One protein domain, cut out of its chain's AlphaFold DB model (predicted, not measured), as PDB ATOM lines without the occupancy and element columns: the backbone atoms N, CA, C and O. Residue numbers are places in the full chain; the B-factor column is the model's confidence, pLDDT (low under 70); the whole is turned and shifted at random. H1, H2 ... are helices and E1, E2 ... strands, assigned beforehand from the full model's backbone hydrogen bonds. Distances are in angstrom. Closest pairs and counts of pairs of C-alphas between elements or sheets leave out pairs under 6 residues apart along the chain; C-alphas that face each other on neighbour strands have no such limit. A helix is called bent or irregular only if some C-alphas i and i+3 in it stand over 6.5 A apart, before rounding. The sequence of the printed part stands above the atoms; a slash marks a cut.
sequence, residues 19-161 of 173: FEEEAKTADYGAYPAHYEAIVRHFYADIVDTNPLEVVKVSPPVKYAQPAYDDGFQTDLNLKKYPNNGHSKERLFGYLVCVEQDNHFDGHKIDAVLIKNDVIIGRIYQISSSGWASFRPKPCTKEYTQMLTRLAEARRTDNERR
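What this domain is: This is residues 19 to 161 of the 173 residues of an uncharacterized protein of Actinobacillus minor NM305 (UniProt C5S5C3). A strongly twisted antiparallel sheet makes the body; the short helix H1 packs near E2 at one end, H2 packs beside the sheet, and the long helix H3 starts over E3 and E4 and sticks out as an arm with residues 151 to 161. The 143 printed residues hold, in order, H1 H2 E1 E2 E3 E4 E5 H3, of mixed class. E2 to E5 form a meander, each strand the antiparallel neighbour of the one before. The whole is compact, radius of gyration of the C-alphas 16.4 A, but elongated, spanning 55 by 30 by 30 A.

How they stand to each other: H1, residues 19 to 25, is on the branched sheet at a height of 9.5 A; its closest C-alpha pair to E2, residues 61 to 66, is Ala 23 and Ala 64, 6.8 A. H2, residues 35 to 44, stands only just at the sheet's level, height 3.6 A; Glu 36 and Val 57 are its closest C-alphas to E1, residues 53 to 57, at 6.1 A. E3, residues 90 to 101, bends by 70 degrees at residue 93. E1 and E2 lie on one side of E3, with N 55 and O 99 at 3.0 A and N 63 and O 93 at 2.9 A, within hydrogen-bond range. On the other side, E4, residues 107 to 115, forms a hairpin with E3 (N 96 and O 112, 2.8 A). E5, residues 118 to 123, forms a hairpin with E4; N 113 and O 121 are 2.9 A apart. H3, residues 137 to 161, is on the same face as H1, height 11.0 A, along the strands at 17 degrees to E4 on the local plane; C-alphas Cys 97 and Cys 139, its closest to E3, are 5.6 A apart. Every O i to N i+4 pair is within hydrogen-bond range in H2, against 2 of 3 in H1 and 19 of 21 in H3.

Where its parts are: H1 begins at C-alpha 19, (14.332, -8.490, -35.740). From first to last C-alpha E3 is 30.8 A, E4 26.1 A and H3 36.8 A. H3 is irregular, but only just: C-alphas 138 and 141 are 6.8 A apart. It ends at C-alpha 161, (26.781, -28.438, -82.888).

The domain as a whole: The farthest C-alphas, Thr 25 and Arg 161, are 56.5 A apart. The printed part has no cut. The links E2 to E3 and E5 to H3 are long. Mean pLDDT of the printed part is 79.6; residues 48 to 49, 66 to 89, 104 to 105 and 127 to 135 are under 70.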
ATOM      1  N   PHE A  19      13.196  -8.272 -34.847       70.19
ATOM      2  CA  PHE A  19      14.332  -8.490 -35.740       70.19
ATOM      3  C   PHE A  19      15.019  -7.198 -36.201       70.19
ATOM      4  O   PHE A  19      16.245  -7.143 -36.248       70.19
ATOM      5  N   GLU A  20      14.255  -6.161 -36.546       72.56
ATOM      6  CA  GLU A  20      14.818  -4.958 -37.168       72.56
ATOM      7  C   GLU A  20      15.612  -4.112 -36.163       72.56
ATOM      8  O   GLU A  20      16.640  -3.539 -36.514       72.56
ATOM      9  N   GLU A  21      15.188  -4.083 -34.897       77.31
ATOM     10  CA  GLU A  21      15.934  -3.420 -33.816       77.31
ATOM     11  C   GLU A  21      17.198  -4.187 -33.417       77.31
ATOM     12  O   GLU A  21      18.264  -3.594 -33.238       77.31
ATOM     13  N   GLU A  22      17.119  -5.517 -33.343       79.44
ATOM     14  CA  GLU A  22      18.282  -6.353 -33.045       79.44
ATOM     15  C   GLU A  22      19.348  -6.210 -34.140       79.44
ATOM     16  O   GLU A  22      20.523  -6.005 -33.849       79.44
ATOM     17  N   ALA A  23      18.937  -6.183 -35.412       81.94
ATOM     18  CA  ALA A  23      19.844  -6.010 -36.542       81.94
ATOM     19  C   ALA A  23      20.575  -4.655 -36.561       81.94
ATOM     20  O   ALA A  23      21.660  -4.576 -37.144       81.94
ATOM     21  N   LYS A  24      20.022  -3.598 -35.947       83.88
ATOM     22  CA  LYS A  24      20.663  -2.268 -35.875       83.88
ATOM     23  C   LYS A  24      21.818  -2.222 -34.881       83.88
ATOM     24  O   LYS A  24      22.777  -1.487 -35.107       83.88
ATOM     25  N   THR A  25      21.714  -2.980 -33.793       87.94
ATOM     26  CA  THR A  25      22.673  -2.965 -32.676       87.94
ATOM     27  C   THR A  25      23.545  -4.217 -32.612       87.94
ATOM     28  O   THR A  25      24.484  -4.267 -31.822       87.94
ATOM     29  N   ALA A  26      23.267  -5.210 -33.458       89.50
ATOM     30  CA  ALA A  26      24.017  -6.449 -33.510       89.50
ATOM     31  C   ALA A  26      25.492  -6.253 -33.883       89.50
ATOM     32  O   ALA A  26      25.864  -5.417 -34.712       89.50
ATOM     33  N   ASP A  27      26.328  -7.111 -33.304       92.81
ATOM     34  CA  ASP A  27      27.738  -7.220 -33.639       92.81
ATOM     35  C   ASP A  27      27.937  -8.130 -34.864       92.81
ATOM     36  O   ASP A  27      27.954  -9.361 -34.761       92.81
ATOM     37  N   TYR A  28      28.131  -7.505 -36.026       93.94
ATOM     38  CA  TYR A  28      28.491  -8.178 -37.279       93.94
ATOM     39  C   TYR A  28      29.995  -8.492 -37.378       93.94
ATOM     40  O   TYR A  28      30.419  -9.138 -38.336       93.94
ATOM     41  N   GLY A  29      30.802  -8.054 -36.407       94.56
ATOM     42  CA  GLY A  29      32.258  -8.050 -36.490       94.56
ATOM     43  C   GLY A  29      32.816  -6.930 -37.371       94.56
ATOM     44  O   GLY A  29      32.091  -6.056 -37.857       94.56
ATOM     45  N   ALA A  30      34.132  -6.959 -37.571       96.31
ATOM     46  CA  ALA A  30      34.811  -6.063 -38.502       96.31
ATOM     47  C   ALA A  30      34.465  -6.409 -39.960       96.31
ATOM     48  O   ALA A  30      34.264  -7.575 -40.306       96.31
ATOM     49  N   TYR A  31      34.423  -5.389 -40.823       96.50
ATOM     50  CA  TYR A  31      34.269  -5.597 -42.262       96.50
ATOM     51  C   TYR A  31      35.471  -6.392 -42.802       96.50
ATOM     52  O   TYR A  31      36.605  -5.950 -42.605       96.50
ATOM     53  N   PRO A  32      35.258  -7.521 -43.503       96.38
ATOM     54  CA  PRO A  32      36.350  -8.369 -43.965       96.38
ATOM     55  C   PRO A  32      37.029  -7.745 -45.190       96.38
ATOM     56  O   PRO A  32      36.606  -7.951 -46.328       96.38
ATOM     57  N   ALA A  33      38.092  -6.968 -44.975       96.88
ATOM     58  CA  ALA A  33      38.795  -6.247 -46.042       96.88
ATOM     59  C   ALA A  33      39.417  -7.178 -47.103       96.88
ATOM     60  O   ALA A  33      39.577  -6.782 -48.256       96.88
ATOM     61  N   HIS A  34      39.721  -8.425 -46.731       96.56
ATOM     62  CA  HIS A  34      40.336  -9.438 -47.593       96.56
ATOM     63  C   HIS A  34      39.415 -10.644 -47.838       96.56
ATOM     64  O   HIS A  34      39.879 -11.777 -47.971       96.56
ATOM     65  N   TYR A  35      38.102 -10.407 -47.904       96.69
ATOM     66  CA  TYR A  35      37.076 -11.448 -48.044       96.69
ATOM     67  C   TYR A  35      37.325 -12.437 -49.195       96.69
ATOM     68  O   TYR A  35      37.072 -13.627 -49.031       96.69
ATOM     69  N   GLU A  36      37.860 -11.991 -50.336       97.12
ATOM     70  CA  GLU A  36      38.179 -12.893 -51.450       97.12
ATOM     71  C   GLU A  36      39.245 -13.929 -51.075       97.12
ATOM     72  O   GLU A  36      39.101 -15.106 -51.400       97.12
ATOM     73  N   ALA A  37      40.300 -13.508 -50.370       96.75
ATOM     74  CA  ALA A  37      41.376 -14.395 -49.937       96.75
ATOM     75  C   ALA A  37      40.883 -15.389 -48.879       96.75
ATOM     76  O   ALA A  37      41.190 -16.576 -48.972       96.75
ATOM     77  N   ILE A  38      40.060 -14.921 -47.934       95.25
ATOM     78  CA  ILE A  38      39.420 -15.758 -46.906       95.25
ATOM     79  C   ILE A  38      38.601 -16.873 -47.563       95.25
ATOM     80  O   ILE A  38      38.769 -18.049 -47.244       95.25
ATOM     81  N   VAL A  39      37.748 -16.513 -48.529       95.00
ATOM     82  CA  VAL A  39      36.915 -17.475 -49.258       95.00
ATOM     83  C   VAL A  39      37.770 -18.458 -50.050       95.00
ATOM     84  O   VAL A  39      37.555 -19.663 -49.958       95.00
ATOM     85  N   ARG A  40      38.749 -17.975 -50.822       94.75
ATOM     86  CA  ARG A  40      39.605 -18.850 -51.637       94.75
ATOM     87  C   ARG A  40      40.385 -19.843 -50.783       94.75
ATOM     88  O   ARG A  40      40.446 -21.010 -51.152       94.75
ATOM     89  N   HIS A  41      40.929 -19.400 -49.651       93.44
ATOM     90  CA  HIS A  41      41.625 -20.285 -48.723       93.44
ATOM     91  C   HIS A  41      40.693 -21.373 -48.181       93.44
ATOM     92  O   HIS A  41      41.031 -22.548 -48.252       93.44
ATOM     93  N   PHE A  42      39.487 -21.000 -47.751       91.12
ATOM     94  CA  PHE A  42      38.497 -21.956 -47.257       91.12
ATOM     95  C   PHE A  42      38.113 -23.025 -48.284       91.12
ATOM     96  O   PHE A  42      38.004 -24.194 -47.931       91.12
ATOM     97  N   TYR A  43      37.920 -22.651 -49.553       89.19
ATOM     98  CA  TYR A  43      37.597 -23.626 -50.600       89.19
ATOM     99  C   TYR A  43      38.800 -24.463 -51.044       89.19
ATOM    100  O   TYR A  43      38.594 -25.584 -51.499       89.19
ATOM    101  N   ALA A  44      40.033 -23.970 -50.883       88.94
ATOM    102  CA  ALA A  44      41.239 -24.747 -51.175       88.94
ATOM    103  C   ALA A  44      41.395 -25.964 -50.245       88.94
ATOM    104  O   ALA A  44      41.963 -26.975 -50.654       88.94
ATOM    105  N   ASP A  45      40.850 -25.885 -49.029       84.06
ATOM    106  CA  ASP A  45      40.909 -26.962 -48.036       84.06
ATOM    107  C   ASP A  45      39.765 -27.989 -48.186       84.06
ATOM    108  O   ASP A  45      39.759 -29.028 -47.521       84.06
ATOM    109  N   ILE A  46      38.782 -27.731 -49.061       81.62
ATOM    110  CA  ILE A  46      37.666 -28.650 -49.308       81.62
ATOM    111  C   ILE A  46      38.076 -29.674 -50.367       81.62
ATOM    112  O   ILE A  46      38.248 -29.355 -51.540       81.62
ATOM    113  N   VAL A  47      38.152 -30.941 -49.961       73.38
ATOM    114  CA  VAL A  47      38.370 -32.063 -50.880       73.38
ATOM    115  C   VAL A  47      37.028 -32.483 -51.488       73.38
ATOM    116  O   VAL A  47      36.194 -33.076 -50.805       73.38
ATOM    117  N   ASP A  48      36.820 -32.176 -52.770       69.38
ATOM    118  CA  ASP A  48      35.644 -32.585 -53.551       69.38
ATOM    119  C   ASP A  48      36.047 -33.593 -54.643       69.38
ATOM    120  O   ASP A  48      37.154 -33.554 -55.179       69.38
ATOM    121  N   THR A  49      35.134 -34.502 -54.983       68.19
ATOM    122  CA  THR A  49      35.302 -35.474 -56.078       68.19
ATOM    123  C   THR A  49      35.367 -34.812 -57.452       68.19
ATOM    124  O   THR A  49      36.050 -35.320 -58.338       68.19
ATOM    125  N   ASN A  50      34.695 -33.669 -57.610       72.75
ATOM    126  CA  ASN A  50      34.760 -32.823 -58.795       72.75
ATOM    127  C   ASN A  50      35.140 -31.411 -58.334       72.75
ATOM    128  O   ASN A  50      34.248 -30.649 -57.949       72.75
ATOM    129  N   PRO A  51      36.439 -31.066 -58.301       76.94
ATOM    130  CA  PRO A  51      36.874 -29.786 -57.770       76.94
ATOM    131  C   PRO A  51      36.270 -28.653 -58.596       76.94
ATOM    132  O   PRO A  51      36.333 -28.647 -59.826       76.94
ATOM    133  N   LEU A  52      35.659 -27.706 -57.893       83.81
ATOM    134  CA  LEU A  52      35.137 -26.480 -58.466       83.81
ATOM    135  C   LEU A  52      36.033 -25.336 -58.007       83.81
ATOM    136  O   LEU A  52      36.337 -25.215 -56.819       83.81
ATOM    137  N   GLU A  53      36.443 -24.490 -58.937       89.62
ATOM    138  CA  GLU A  53      37.277 -23.334 -58.643       89.62
ATOM    139  C   GLU A  53      36.410 -22.127 -58.307       89.62
ATOM    140  O   GLU A  53      35.377 -21.887 -58.932       89.62
ATOM    141  N   VAL A  54      36.842 -21.320 -57.336       91.62
ATOM    142  CA  VAL A  54      36.193 -20.039 -57.042       91.62
ATOM    143  C   VAL A  54      36.481 -19.062 -58.181       91.62
ATOM    144  O   VAL A  54      37.590 -18.531 -58.294       91.62
ATOM    145  N   VAL A  55      35.471 -18.763 -58.992       91.38
ATOM    146  CA  VAL A  55      35.599 -17.826 -60.119       91.38
ATOM    147  C   VAL A  55      35.212 -16.403 -59.737       91.38
ATOM    148  O   VAL A  55      35.769 -15.445 -60.273       91.38
ATOM    149  N   LYS A  56      34.292 -16.237 -58.779       92.12
ATOM    150  CA  LYS A  56      33.827 -14.916 -58.343       92.12
ATOM    151  C   LYS A  56      33.373 -14.935 -56.890       92.12
ATOM    152  O   LYS A  56      32.730 -15.880 -56.441       92.12
ATOM    153  N   VAL A  57      33.654 -13.843 -56.185       95.00
ATOM    154  CA  VAL A  57      33.153 -13.573 -54.834       95.00
ATOM    155  C   VAL A  57      32.477 -12.204 -54.848       95.00
ATOM    156  O   VAL A  57      33.040 -11.244 -55.373       95.00
ATOM    157  N   SER A  58      31.247 -12.101 -54.346       95.00
ATOM    158  CA  SER A  58      30.550 -10.812 -54.262       95.00
ATOM    159  C   SER A  58      31.123  -9.943 -53.135       95.00
ATOM    160  O   SER A  58      31.608 -10.485 -52.139       95.00
ATOM    161  N   PRO A  59      30.979  -8.608 -53.212       95.62
ATOM    162  CA  PRO A  59      31.257  -7.741 -52.076       95.62
ATOM    163  C   PRO A  59      30.466  -8.166 -50.823       95.62
ATOM    164  O   PRO A  59      29.298  -8.553 -50.955       95.62
ATOM    165  N   PRO A  60      31.060  -8.071 -49.619       96.19
ATOM    166  CA  PRO A  60      30.393  -8.426 -48.375       96.19
ATOM    167  C   PRO A  60      29.212  -7.511 -48.039       96.19
ATOM    168  O   PRO A  60      29.326  -6.282 -48.076       96.19
ATOM    169  N   VAL A  61      28.092  -8.112 -47.636       94.19
ATOM    170  CA  VAL A  61      26.866  -7.414 -47.216       94.19
ATOM    171  C   VAL A  61      26.496  -7.847 -45.802       94.19
ATOM    172  O   VAL A  61      26.532  -9.035 -45.496       94.19
ATOM    173  N   LYS A  62      26.114  -6.903 -44.932       93.19
ATOM    174  CA  LYS A  62      25.609  -7.248 -43.594       93.19
ATOM    175  C   LYS A  62      24.428  -8.203 -43.716       93.19
ATOM    176  O   LYS A  62      23.471  -7.926 -44.440       93.19
ATOM    177  N   TYR A  63      24.498  -9.304 -42.989       89.31
ATOM    178  CA  TYR A  63      23.488 -10.341 -43.031       89.31
ATOM    179  C   TYR A  63      23.234 -10.881 -41.633       89.31
ATOM    180  O   TYR A  63      24.163 -11.123 -40.859       89.31
ATOM    181  N   ALA A  64      21.953 -11.024 -41.326       84.88
ATOM    182  CA  ALA A  64      21.458 -11.589 -40.091       84.88
ATOM    183  C   ALA A  64      20.581 -12.781 -40.453       84.88
ATOM    184  O   ALA A  64      19.682 -12.653 -41.288       84.88
ATOM    185  N   GLN A  65      20.827 -13.917 -39.816       74.31
ATOM    186  CA  GLN A  65      20.020 -15.116 -40.002       74.31
ATOM    187  C   GLN A  65      19.692 -15.764 -38.669       74.31
ATOM    188  O   GLN A  65      20.502 -15.667 -37.745       74.31
ATOM    189  N   PRO A  66      18.558 -16.459 -38.546       68.75
ATOM    190  CA  PRO A  66      18.356 -17.352 -37.421       68.75
ATOM    191  C   PRO A  66      19.357 -18.514 -37.498       68.75
ATOM    192  O   PRO A  66      19.650 -19.038 -38.572       68.75
ATOM    193  N   ALA A  67      19.927 -18.900 -36.360       61.50
ATOM    194  CA  ALA A  67      20.689 -20.134 -36.259       61.50
ATOM    195  C   ALA A  67      19.729 -21.320 -36.461       61.50
ATOM    196  O   ALA A  67      18.598 -21.278 -35.978       61.50
ATOM    197  N   TYR A  68      20.181 -22.380 -37.140       58.25
ATOM    198  CA  TYR A  68      19.379 -23.565 -37.503       58.25
ATOM    199  C   TYR A  68      18.314 -23.371 -38.592       58.25
ATOM    200  O   TYR A  68      17.558 -24.305 -38.848       58.25
ATOM    201  N   ASP A  69      18.277 -22.220 -39.266       54.66
ATOM    202  CA  ASP A  69      17.334 -21.972 -40.360       54.66
ATOM    203  C   ASP A  69      17.986 -22.233 -41.730       54.66
ATOM    204  O   ASP A  69      19.006 -21.639 -42.088       54.66
ATOM    205  N   ASP A  70      17.412 -23.183 -42.467       53.47
ATOM    206  CA  ASP A  70      17.311 -23.239 -43.931       53.47
ATOM    207  C   ASP A  70      18.516 -22.800 -44.778       53.47
ATOM    208  O   ASP A  70      18.411 -22.032 -45.738       53.47
ATOM    209  N   GLY A  71      19.666 -23.413 -44.505       55.47
ATOM    210  CA  GLY A  71      20.696 -23.614 -45.526       55.47
ATOM    211  C   GLY A  71      22.108 -23.301 -45.077       55.47
ATOM    212  O   GLY A  71      23.035 -23.883 -45.633       55.47
ATOM    213  N   PHE A  72      22.305 -22.447 -44.073       58.44
ATOM    214  CA  PHE A  72      23.646 -22.161 -43.568       58.44
ATOM    215  C   PHE A  72      24.137 -23.305 -42.675       58.44
ATOM    216  O   PHE A  72      23.755 -23.426 -41.515       58.44
ATOM    217  N   GLN A  73      25.033 -24.128 -43.212       60.38
ATOM    218  CA  GLN A  73      25.890 -25.020 -42.445       60.38
ATOM    219  C   GLN A  73      26.875 -24.151 -41.663       60.38
ATOM    220  O   GLN A  73      27.900 -23.713 -42.183       60.38
ATOM    221  N   THR A  74      26.515 -23.811 -40.435       51.44
ATOM    222  CA  THR A  74      27.426 -23.233 -39.444       51.44
ATOM    223  C   THR A  74      28.281 -24.375 -38.924       51.44
ATOM    224  O   THR A  74      27.723 -25.450 -38.732       51.44
ATOM    225  N   ASP A  75      29.584 -24.174 -38.751       52.59
ATOM    226  CA  ASP A  75      30.607 -25.187 -38.456       52.59
ATOM    227  C   ASP A  75      30.139 -26.592 -38.030       52.59
ATOM    228  O   ASP A  75      29.390 -26.783 -37.071       52.59
ATOM    229  N   LEU A  76      30.746 -27.570 -38.709       48.56
ATOM    230  CA  LEU A  76      30.755 -29.041 -38.615       48.56
ATOM    231  C   LEU A  76      30.856 -29.667 -37.199       48.56
ATOM    232  O   LEU A  76      31.027 -30.878 -37.060       48.56
ATOM    233  N   ASN A  77      30.760 -28.879 -36.131       39.41
ATOM    234  CA  ASN A  77      30.778 -29.306 -34.741       39.41
ATOM    235  C   ASN A  77      29.342 -29.386 -34.183       39.41
ATOM    236  O   ASN A  77      28.914 -28.580 -33.356       39.41
ATOM    237  N   LEU A  78      28.618 -30.428 -34.618       45.84
ATOM    238  CA  LEU A  78      27.241 -30.798 -34.224       45.84
ATOM    239  C   LEU A  78      26.980 -30.842 -32.702       45.84
ATOM    240  O   LEU A  78      25.836 -30.925 -32.269       45.84
ATOM    241  N   LYS A  79      28.029 -30.818 -31.869       43.16
ATOM    242  CA  LYS A  79      27.929 -30.931 -30.409       43.16
ATOM    243  C   LYS A  79      27.422 -29.673 -29.711       43.16
ATOM    244  O   LYS A  79      26.952 -29.784 -28.582       43.16
ATOM    245  N   LYS A  80      27.554 -28.487 -30.317       46.00
ATOM    246  CA  LYS A  80      27.271 -27.237 -29.594       46.00
ATOM    247  C   LYS A  80      25.784 -26.887 -29.530       46.00
ATOM    248  O   LYS A  80      25.403 -26.174 -28.605       46.00
ATOM    249  N   TYR A  81      24.941 -27.409 -30.425       47.66
ATOM    250  CA  TYR A  81      23.513 -27.148 -30.299       47.66
ATOM    251  C   TYR A  81      22.631 -28.341 -30.687       47.66
ATOM    252  O   TYR A  81      22.766 -28.886 -31.785       47.66
ATOM    253  N   PRO A  82      21.770 -28.799 -29.756       44.75
ATOM    254  CA  PRO A  82      21.046 -30.049 -29.884       44.75
ATOM    255  C   PRO A  82      20.023 -29.976 -31.015       44.75
ATOM    256  O   PRO A  82      19.253 -29.023 -31.131       44.75
ATOM    257  N   ASN A  83      20.013 -31.040 -31.819       46.66
ATOM    258  CA  ASN A  83      18.966 -31.345 -32.781       46.66
ATOM    259  C   ASN A  83      17.596 -31.158 -32.110       46.66
ATOM    260  O   ASN A  83      17.380 -31.700 -31.026       46.66
ATOM    261  N   ASN A  84      16.692 -30.430 -32.777       46.28
ATOM    262  CA  ASN A  84      15.250 -30.278 -32.491       46.28
ATOM    263  C   ASN A  84      14.777 -28.913 -31.952       46.28
ATOM    264  O   ASN A  84      13.627 -28.809 -31.526       46.28
ATOM    265  N   GLY A  85      15.583 -27.850 -32.004       47.12
ATOM    266  CA  GLY A  85      15.128 -26.507 -31.628       47.12
ATOM    267  C   GLY A  85      15.352 -25.480 -32.729       47.12
ATOM    268  O   GLY A  85      16.493 -25.256 -33.119       47.12
ATOM    269  N   HIS A  86      14.290 -24.800 -33.174       52.41
ATOM    270  CA  HIS A  86      14.435 -23.476 -33.781       52.41
ATOM    271  C   HIS A  86      15.174 -22.602 -32.769       52.41
ATOM    272  O   HIS A  86      14.616 -22.235 -31.728       52.41
ATOM    273  N   SER A  87      16.448 -22.324 -33.025       55.53
ATOM    274  CA  SER A  87      17.187 -21.422 -32.164       55.53
ATOM    275  C   SER A  87      16.646 -20.013 -32.379       55.53
ATOM    276  O   SER A  87      16.485 -19.551 -33.506       55.53
ATOM    277  N   LYS A  88      16.345 -19.313 -31.282       61.44
ATOM    278  CA  LYS A  88      16.112 -17.863 -31.335       61.44
ATOM    279  C   LYS A  88      17.417 -17.095 -31.524       61.44
ATOM    280  O   LYS A  88      17.369 -15.891 -31.766       61.44
ATOM    281  N   GLU A  89      18.561 -17.761 -31.366       68.69
ATOM    282  CA  GLU A  89      19.858 -17.145 -31.595       68.69
ATOM    283  C   GLU A  89      20.001 -16.807 -33.070       68.69
ATOM    284  O   GLU A  89      19.564 -17.551 -33.948       68.69
ATOM    285  N   ARG A  90      20.625 -15.665 -33.335       76.56
ATOM    286  CA  ARG A  90      20.894 -15.208 -34.686       76.56
ATOM    287  C   ARG A  90      22.382 -15.091 -34.912       76.56
ATOM    288  O   ARG A  90      23.141 -14.708 -34.022       76.56
ATOM    289  N   LEU A  91      22.783 -15.412 -36.130       81.56
ATOM    290  CA  LEU A  91      24.132 -15.200 -36.605       81.56
ATOM    291  C   LEU A  91      24.168 -13.902 -37.386       81.56
ATOM    292  O   LEU A  91      23.382 -13.691 -38.308       81.56
ATOM    293  N   PHE A  92      25.109 -13.058 -36.995       88.88
ATOM    294  CA  PHE A  92      25.371 -11.774 -37.612       88.88
ATOM    295  C   PHE A  92      26.763 -11.816 -38.213       88.88
ATOM    296  O   PHE A  92      27.715 -12.235 -37.556       88.88
ATOM    297  N   GLY A  93      26.879 -11.385 -39.460       93.12
ATOM    298  CA  GLY A  93      28.156 -11.311 -40.149       93.12
ATOM    299  C   GLY A  93      28.020 -10.672 -41.519       93.12
ATOM    300  O   GLY A  93      27.003 -10.062 -41.860       93.12
ATOM    301  N   TYR A  94      29.057 -10.830 -42.319       95.12
ATOM    302  CA  TYR A  94      29.119 -10.347 -43.680       95.12
ATOM    303  C   TYR A  94      28.944 -11.508 -44.651       95.12
ATOM    304  O   TYR A  94      29.779 -12.406 -44.732       95.12
ATOM    305  N   LEU A  95      27.826 -11.495 -45.367       93.56
ATOM    306  CA  LEU A  95      27.498 -12.462 -46.397       93.56
ATOM    307  C   LEU A  95      28.245 -12.131 -47.686       93.56
ATOM    308  O   LEU A  95      28.176 -10.999 -48.168       93.56
ATOM    309  N   VAL A  96      28.870 -13.145 -48.271       95.00
ATOM    310  CA  VAL A  96      29.421 -13.122 -49.625       95.00
ATOM    311  C   VAL A  96      28.843 -14.279 -50.434       95.00
ATOM    312  O   VAL A  96      28.644 -15.381 -49.922       95.00
ATOM    313  N   CYS A  97      28.567 -14.031 -51.707       93.31
ATOM    314  CA  CYS A  97      28.099 -15.031 -52.656       93.31
ATOM    315  C   CYS A  97      29.305 -15.526 -53.450       93.31
ATOM    316  O   CYS A  97      30.062 -14.722 -54.000       93.31
ATOM    317  N   VAL A  98      29.492 -16.840 -53.486       93.31
ATOM    318  CA  VAL A  98      30.674 -17.488 -54.050       93.31
ATOM    319  C   VAL A  98      30.249 -18.304 -55.252       93.31
ATOM    320  O   VAL A  98      29.601 -19.339 -55.112       93.31
ATOM    321  N   GLU A  99      30.620 -17.833 -56.431       91.75
ATOM    322  CA  GLU A  99      30.436 -18.573 -57.669       91.75
ATOM    323  C   GLU A  99      31.617 -19.513 -57.878       91.75
ATOM    324  O   GLU A  99      32.779 -19.093 -57.800       91.75
ATOM    325  N   GLN A 100      31.304 -20.774 -58.152       89.81
ATOM    326  CA  GLN A 100      32.283 -21.808 -58.432       89.81
ATOM    327  C   GLN A 100      31.959 -22.527 -59.746       89.81
ATOM    328  O   GLN A 100      30.784 -22.741 -60.064       89.81
ATOM    329  N   ASP A 101      33.005 -22.890 -60.485       86.38
ATOM    330  CA  ASP A 101      32.940 -23.475 -61.830       86.38
ATOM    331  C   ASP A 101      34.022 -24.564 -61.996       86.38
ATOM    332  O   ASP A 101      35.100 -24.438 -61.418       86.38
ATOM    333  N   ASN A 102      33.750 -25.632 -62.754       82.12
ATOM    334  CA  ASN A 102      34.749 -26.638 -63.165       82.12
ATOM    335  C   ASN A 102      35.047 -26.592 -64.673       82.12
ATOM    336  O   ASN A 102      35.739 -27.469 -65.182       82.12
ATOM    337  N   HIS A 103      34.514 -25.604 -65.394       74.00
ATOM    338  CA  HIS A 103      34.638 -25.408 -66.839       74.00
ATOM    339  C   HIS A 103      34.040 -26.522 -67.716       74.00
ATOM    340  O   HIS A 103      34.224 -26.505 -68.936       74.00
ATOM    341  N   PHE A 104      33.299 -27.464 -67.127       68.19
ATOM    342  CA  PHE A 104      32.590 -28.519 -67.846       68.19
ATOM    343  C   PHE A 104      31.077 -28.324 -67.712       68.19
ATOM    344  O   PHE A 104      30.445 -27.704 -68.565       68.19
ATOM    345  N   ASP A 105      30.490 -28.859 -66.648       68.50
ATOM    346  CA  ASP A 105      29.052 -28.857 -66.372       68.50
ATOM    347  C   ASP A 105      28.717 -28.436 -64.932       68.50
ATOM    348  O   ASP A 105      27.550 -28.220 -64.590       68.50
ATOM    349  N   GLY A 106      29.738 -28.304 -64.091       76.81
ATOM    350  CA  GLY A 106      29.616 -27.981 -62.689       76.81
ATOM    351  C   GLY A 106      29.628 -26.478 -62.488       76.81
ATOM    352  O   GLY A 106      30.674 -25.846 -62.545       76.81
ATOM    353  N   HIS A 107      28.462 -25.921 -62.175       83.25
ATOM    354  CA  HIS A 107      28.333 -24.541 -61.724       83.25
ATOM    355  C   HIS A 107      27.523 -24.505 -60.439       83.25
ATOM    356  O   HIS A 107      26.415 -25.051 -60.372       83.25
ATOM    357  N   LYS A 108      28.047 -23.830 -59.418       85.81
ATOM    358  CA  LYS A 108      27.306 -23.609 -58.175       85.81
ATOM    359  C   LYS A 108      27.529 -22.212 -57.632       85.81
ATOM    360  O   LYS A 108      28.554 -21.578 -57.870       85.81
ATOM    361  N   ILE A 109      26.543 -21.761 -56.868       88.38
ATOM    362  CA  ILE A 109      26.671 -20.577 -56.030       88.38
ATOM    363  C   ILE A 109      26.445 -21.003 -54.601       88.38
ATOM    364  O   ILE A 109      25.372 -21.508 -54.266       88.38
ATOM    365  N   ASP A 110      27.446 -20.734 -53.785       88.81
ATOM    366  CA  ASP A 110      27.368 -20.870 -52.346       88.81
ATOM    367  C   ASP A 110      27.205 -19.482 -51.718       88.81
ATOM    368  O   ASP A 110      27.547 -18.458 -52.313       88.81
ATOM    369  N   ALA A 111      26.679 -19.438 -50.501       89.81
ATOM    370  CA  ALA A 111      26.658 -18.234 -49.676       89.81
ATOM    371  C   ALA A 111      27.546 -18.488 -48.467       89.81
ATOM    372  O   ALA A 111      27.403 -19.517 -47.821       89.81
ATOM    373  N   VAL A 112      28.460 -17.582 -48.151       91.62
ATOM    374  CA  VAL A 112      29.397 -17.729 -47.034       91.62
ATOM    375  C   VAL A 112      29.229 -16.542 -46.099       91.62
ATOM    376  O   VAL A 112      29.134 -15.405 -46.555       91.62
ATOM    377  N   LEU A 113      29.167 -16.803 -44.797       91.81
ATOM    378  CA  LEU A 113      29.023 -15.784 -43.766       91.81
ATOM    379  C   LEU A 113      30.356 -15.625 -43.040       91.81
ATOM    380  O   LEU A 113      30.860 -16.586 -42.462       91.81
ATOM    381  N   ILE A 114      30.915 -14.419 -43.075       94.00
ATOM    382  CA  ILE A 114      32.216 -14.083 -42.495       94.00
ATOM    383  C   ILE A 114      32.007 -13.175 -41.283       94.00
ATOM    384  O   ILE A 114      31.282 -12.185 -41.368       94.00
ATOM    385  N   LYS A 115      32.668 -13.467 -40.164       94.06
ATOM    386  CA  LYS A 115      32.741 -12.580 -38.998       94.06
ATOM    387  C   LYS A 115      34.169 -12.566 -38.469       94.06
ATOM    388  O   LYS A 115      34.703 -13.619 -38.145       94.06
ATOM    389  N   ASN A 116      34.763 -11.375 -38.354       94.38
ATOM    390  CA  ASN A 116      36.145 -11.193 -37.883       94.38
ATOM    391  C   ASN A 116      37.143 -12.090 -38.640       94.38
ATOM    392  O   ASN A 116      37.901 -12.834 -38.028       94.38
ATOM    393  N   ASP A 117      37.067 -12.055 -39.972       94.31
ATOM    394  CA  ASP A 117      37.888 -12.844 -40.903       94.31
ATOM    395  C   ASP A 117      37.766 -14.376 -40.789       94.31
ATOM    396  O   ASP A 117      38.512 -15.113 -41.429       94.31
ATOM    397  N   VAL A 118      36.772 -14.868 -40.044       91.38
ATOM    398  CA  VAL A 118      36.450 -16.294 -39.924       91.38
ATOM    399  C   VAL A 118      35.137 -16.587 -40.635       91.38
ATOM    400  O   VAL A 118      34.153 -15.861 -40.474       91.38
ATOM    401  N   ILE A 119      35.099 -17.668 -41.409       90.56
ATOM    402  CA  ILE A 119      33.851 -18.189 -41.967       90.56
ATOM    403  C   ILE A 119      33.090 -18.896 -40.852       90.56
ATOM    404  O   ILE A 119      33.576 -19.869 -40.294       90.56
ATOM    405  N   ILE A 120      31.900 -18.389 -40.540       86.81
ATOM    406  CA  ILE A 120      31.026 -18.895 -39.469       86.81
ATOM    407  C   ILE A 120      29.805 -19.646 -40.011       86.81
ATOM    408  O   ILE A 120      28.974 -20.142 -39.250       86.81
ATOM    409  N   GLY A 121      29.670 -19.719 -41.336       84.25
ATOM    410  CA  GLY A 121      28.714 -20.606 -41.974       84.25
ATOM    411  C   GLY A 121      28.731 -20.551 -43.495       84.25
ATOM    412  O   GLY A 121      29.238 -19.601 -44.099       84.25
ATOM    413  N   ARG A 122      28.117 -21.566 -44.109       85.00
ATOM    414  CA  ARG A 122      27.983 -21.709 -45.562       85.00
ATOM    415  C   ARG A 122      26.624 -22.274 -45.985       85.00
ATOM    416  O   ARG A 122      26.254 -23.339 -45.512       85.00
ATOM    417  N   ILE A 123      25.940 -21.660 -46.949       80.81
ATOM    418  CA  ILE A 123      24.908 -22.333 -47.752       80.81
ATOM    419  C   ILE A 123      25.556 -23.005 -48.942       80.81
ATOM    420  O   ILE A 123      26.105 -22.330 -49.811       80.81
ATOM    421  N   TYR A 124      25.455 -24.328 -48.980       79.50
ATOM    422  CA  TYR A 124      25.831 -25.115 -50.142       79.50
ATOM    423  C   TYR A 124      24.754 -24.994 -51.222       79.50
ATOM    424  O   TYR A 124      23.589 -25.290 -50.959       79.50
ATOM    425  N   GLN A 125      25.149 -24.590 -52.428       79.06
ATOM    426  CA  GLN A 125      24.329 -24.595 -53.635       79.06
ATOM    427  C   GLN A 125      22.942 -23.951 -53.427       79.06
ATOM    428  O   GLN A 125      21.901 -24.609 -53.420       79.06
ATOM    429  N   ILE A 126      22.911 -22.616 -53.340       76.62
ATOM    430  CA  ILE A 126      21.691 -21.797 -53.145       76.62
ATOM    431  C   ILE A 126      20.604 -22.087 -54.214       76.62
ATOM    432  O   ILE A 126      19.417 -21.797 -54.042       76.62
ATOM    433  N   SER A 127      20.991 -22.660 -55.356       67.75
ATOM    434  CA  SER A 127      20.077 -23.044 -56.430       67.75
ATOM    435  C   SER A 127      19.258 -24.303 -56.127       67.75
ATOM    436  O   SER A 127      18.093 -24.357 -56.526       67.75
ATOM    437  N   SER A 128      19.829 -25.279 -55.408       60.06
ATOM    438  CA  SER A 128      19.218 -26.584 -55.115       60.06
ATOM    439  C   SER A 128      18.468 -26.631 -53.790       60.06
ATOM    440  O   SER A 128      17.752 -27.600 -53.543       60.06
ATOM    441  N   SER A 129      18.576 -25.600 -52.944       55.34
ATOM    442  CA  SER A 129      17.633 -25.421 -51.842       55.34
ATOM    443  C   SER A 129      16.255 -25.191 -52.473       55.34
ATOM    444  O   SER A 129      15.946 -24.078 -52.903       55.34
ATOM    445  N   GLY A 130      15.440 -26.245 -52.600       49.12
ATOM    446  CA  GLY A 130      14.115 -26.254 -53.251       49.12
ATOM    447  C   GLY A 130      13.073 -25.303 -52.642       49.12
ATOM    448  O   GLY A 130      11.896 -25.359 -52.979       49.12
ATOM    449  N   TRP A 131      13.513 -24.409 -51.767       52.91
ATOM    450  CA  TRP A 131      12.736 -23.461 -51.012       52.91
ATOM    451  C   TRP A 131      13.150 -22.052 -51.449       52.91
ATOM    452  O   TRP A 131      14.032 -21.417 -50.873       52.91
ATOM    453  N   ALA A 132      12.533 -21.560 -52.525       54.75
ATOM    454  CA  ALA A 132      12.844 -20.253 -53.112       54.75
ATOM    455  C   ALA A 132      12.723 -19.076 -52.118       54.75
ATOM    456  O   ALA A 132      13.324 -18.027 -52.341       54.75
ATOM    457  N   SER A 133      11.984 -19.255 -51.019       58.88
ATOM    458  CA  SER A 133      11.825 -18.294 -49.923       58.88
ATOM    459  C   SER A 133      13.079 -18.084 -49.065       58.88
ATOM    460  O   SER A 133      13.161 -17.052 -48.405       58.88
ATOM    461  N   PHE A 134      14.052 -19.002 -49.093       61.03
ATOM    462  CA  PHE A 134      15.217 -18.984 -48.189       61.03
ATOM    463  C   PHE A 134      16.529 -18.604 -48.867       61.03
ATOM    464  O   PHE A 134      17.579 -18.557 -48.231       61.03
ATOM    465  N   ARG A 135      16.488 -18.274 -50.161       69.81
ATOM    466  CA  ARG A 135      17.667 -17.735 -50.836       69.81
ATOM    467  C   ARG A 135      18.028 -16.404 -50.184       69.81
ATOM    468  O   ARG A 135      17.177 -15.506 -50.172       69.81
ATOM    469  N   PRO A 136      19.271 -16.227 -49.696       73.38
ATOM    470  CA  PRO A 136      19.714 -14.926 -49.238       73.38
ATOM    471  C   PRO A 136      19.491 -13.932 -50.371       73.38
ATOM    472  O   PRO A 136      20.104 -14.053 -51.433       73.38
ATOM    473  N   LYS A 137      18.602 -12.957 -50.153       80.12
ATOM    474  CA  LYS A 137      18.282 -11.928 -51.153       80.12
ATOM    475  C   LYS A 137      19.533 -11.311 -51.792       80.12
ATOM    476  O   LYS A 137      19.483 -11.081 -53.001       80.12
ATOM    477  N   PRO A 138      20.645 -11.086 -51.051       82.81
ATOM    478  CA  PRO A 138      21.868 -10.574 -51.652       82.81
ATOM    479  C   PRO A 138      22.416 -11.442 -52.790       82.81
ATOM    480  O   PRO A 138      22.886 -10.864 -53.753       82.81
ATOM    481  N   CYS A 139      22.269 -12.773 -52.747       85.69
ATOM    482  CA  CYS A 139      22.806 -13.686 -53.769       85.69
ATOM    483  C   CYS A 139      21.869 -13.947 -54.955       85.69
ATOM    484  O   CYS A 139      22.244 -14.634 -55.909       85.69
ATOM    485  N   THR A 140      20.645 -13.413 -54.937       82.69
ATOM    486  CA  THR A 140      19.689 -13.586 -56.043       82.69
ATOM    487  C   THR A 140      20.203 -12.955 -57.338       82.69
ATOM    488  O   THR A 140      19.955 -13.483 -58.428       82.69
ATOM    489  N   LYS A 141      20.936 -11.840 -57.240       83.69
ATOM    490  CA  LYS A 141      21.507 -11.151 -58.401       83.69
ATOM    491  C   LYS A 141      22.587 -12.004 -59.059       83.69
ATOM    492  O   LYS A 141      22.511 -12.247 -60.261       83.69
ATOM    493  N   GLU A 142      23.551 -12.483 -58.281       81.50
ATOM    494  CA  GLU A 142      24.649 -13.344 -58.727       81.50
ATOM    495  C   GLU A 142      24.099 -14.635 -59.332       81.50
ATOM    496  O   GLU A 142      24.520 -15.038 -60.414       81.50
ATOM    497  N   TYR A 143      23.082 -15.220 -58.698       82.44
ATOM    498  CA  TYR A 143      22.382 -16.387 -59.220       82.44
ATOM    499  C   TYR A 143      21.731 -16.146 -60.577       82.44
ATOM    500  O   TYR A 143      21.938 -16.920 -61.510       82.44
ATOM    501  N   THR A 144      20.996 -15.047 -60.716       83.75
ATOM    502  CA  THR A 144      20.360 -14.695 -61.990       83.75
ATOM    503  C   THR A 144      21.413 -14.460 -63.076       83.75
ATOM    504  O   THR A 144      21.266 -14.957 -64.188       83.75
ATOM    505  N   GLN A 145      22.512 -13.772 -62.749       84.81
ATOM    506  CA  GLN A 145      23.623 -13.538 -63.678       84.81
ATOM    507  C   GLN A 145      24.312 -14.834 -64.123       84.81
ATOM    508  O   GLN A 145      24.649 -14.970 -65.300       84.81
ATOM    509  N   MET A 146      24.511 -15.787 -63.210       84.38
ATOM    510  CA  MET A 146      25.047 -17.105 -63.548       84.38
ATOM    511  C   MET A 146      24.100 -17.845 -64.493       84.38
ATOM    512  O   MET A 146      24.539 -18.303 -65.544       84.38
ATOM    513  N   LEU A 147      22.801 -17.914 -64.178       83.19
ATOM    514  CA  LEU A 147      21.822 -18.580 -65.043       83.19
ATOM    515  C   LEU A 147      21.789 -17.986 -66.455       83.19
ATOM    516  O   LEU A 147      21.742 -18.742 -67.424       83.19
ATOM    517  N   THR A 148      21.854 -16.657 -66.575       87.00
ATOM    518  CA  THR A 148      21.925 -15.989 -67.880       87.00
ATOM    519  C   THR A 148      23.167 -16.424 -68.657       87.00
ATOM    520  O   THR A 148      23.037 -16.859 -69.800       87.00
ATOM    521  N   ARG A 149      24.352 -16.412 -68.030       85.19
ATOM    522  CA  ARG A 149      25.596 -16.865 -68.680       85.19
ATOM    523  C   ARG A 149      25.536 -18.331 -69.106       85.19
ATOM    524  O   ARG A 149      25.977 -18.663 -70.202       85.19
ATOM    525  N   LEU A 150      24.952 -19.206 -68.286       84.38
ATOM    526  CA  LEU A 150      24.788 -20.624 -68.625       84.38
ATOM    527  C   LEU A 150      23.825 -20.838 -69.793       84.38
ATOM    528  O   LEU A 150      24.073 -21.684 -70.655       84.38
ATOM    529  N   ALA A 151      22.734 -20.072 -69.841       86.44
ATOM    530  CA  ALA A 151      21.792 -20.116 -70.950       86.44
ATOM    531  C   ALA A 151      22.448 -19.656 -72.263       86.44
ATOM    532  O   ALA A 151      22.276 -20.310 -73.293       86.44
ATOM    533  N   GLU A 152      23.237 -18.580 -72.218       89.75
ATOM    534  CA  GLU A 152      24.007 -18.078 -73.361       89.75
ATOM    535  C   GLU A 152      25.055 -19.094 -73.831       89.75
ATOM    536  O   GLU A 152      25.068 -19.454 -75.008       89.75
ATOM    537  N   ALA A 153      25.862 -19.643 -72.918       86.25
ATOM    538  CA  ALA A 153      26.875 -20.648 -73.244       86.25
ATOM    539  C   ALA A 153      26.260 -21.902 -73.888       86.25
ATOM    540  O   ALA A 153      26.742 -22.387 -74.916       86.25
ATOM    541  N   ARG A 154      25.145 -22.398 -73.334       87.38
ATOM    542  CA  ARG A 154      24.413 -23.543 -73.894       87.38
ATOM    543  C   ARG A 154      23.860 -23.240 -75.283       87.38
ATOM    544  O   ARG A 154      23.906 -24.101 -76.161       87.38
ATOM    545  N   ARG A 155      23.334 -22.031 -75.494       91.44
ATOM    546  CA  ARG A 155      22.856 -21.600 -76.809       91.44
ATOM    547  C   ARG A 155      23.993 -21.617 -77.833       91.44
ATOM    548  O   ARG A 155      23.827 -22.225 -78.886       91.44
ATOM    549  N   THR A 156      25.137 -21.021 -77.508       92.31
ATOM    550  CA  THR A 156      26.310 -21.001 -78.394       92.31
ATOM    551  C   THR A 156      26.822 -22.411 -78.704       92.31
ATOM    552  O   THR A 156      27.147 -22.703 -79.856       92.31
ATOM    553  N   ASP A 157      26.850 -23.318 -77.721       90.25
ATOM    554  CA  ASP A 157      27.245 -24.712 -77.965       90.25
ATOM    555  C   ASP A 157      26.273 -25.432 -78.912       90.25
ATOM    556  O   ASP A 157      26.698 -26.114 -79.846       90.25
ATOM    557  N   ASN A 158      24.967 -25.235 -78.729       92.75
ATOM    558  CA  ASN A 158      23.956 -25.807 -79.617       92.75
ATOM    559  C   ASN A 158      24.091 -25.281 -81.052       92.75
ATOM    560  O   ASN A 158      24.081 -26.075 -81.993       92.75
ATOM    561  N   GLU A 159      24.274 -23.970 -81.229       97.19
ATOM    562  CA  GLU A 159      24.508 -23.358 -82.544       97.19
ATOM    563  C   GLU A 159      25.762 -23.951 -83.214       97.19
ATOM    564  O   GLU A 159      25.727 -24.337 -84.386       97.19
ATOM    565  N   ARG A 160      26.850 -24.131 -82.455       96.62
ATOM    566  CA  ARG A 160      28.073 -24.795 -82.930       96.62
ATOM    567  C   ARG A 160      27.819 -26.239 -83.367       96.62
ATOM    568  O   ARG A 160      28.266 -26.632 -84.445       96.62
ATOM    569  N   ARG A 161      27.105 -27.035 -82.563       95.31
ATOM    570  CA  ARG A 161      26.781 -28.438 -82.888       95.31
ATOM    571  C   ARG A 161      25.937 -28.544 -84.155       95.31
ATOM    572  O   ARG A 161      26.243 -29.374 -85.008       95.31
TER     573      ARG A 161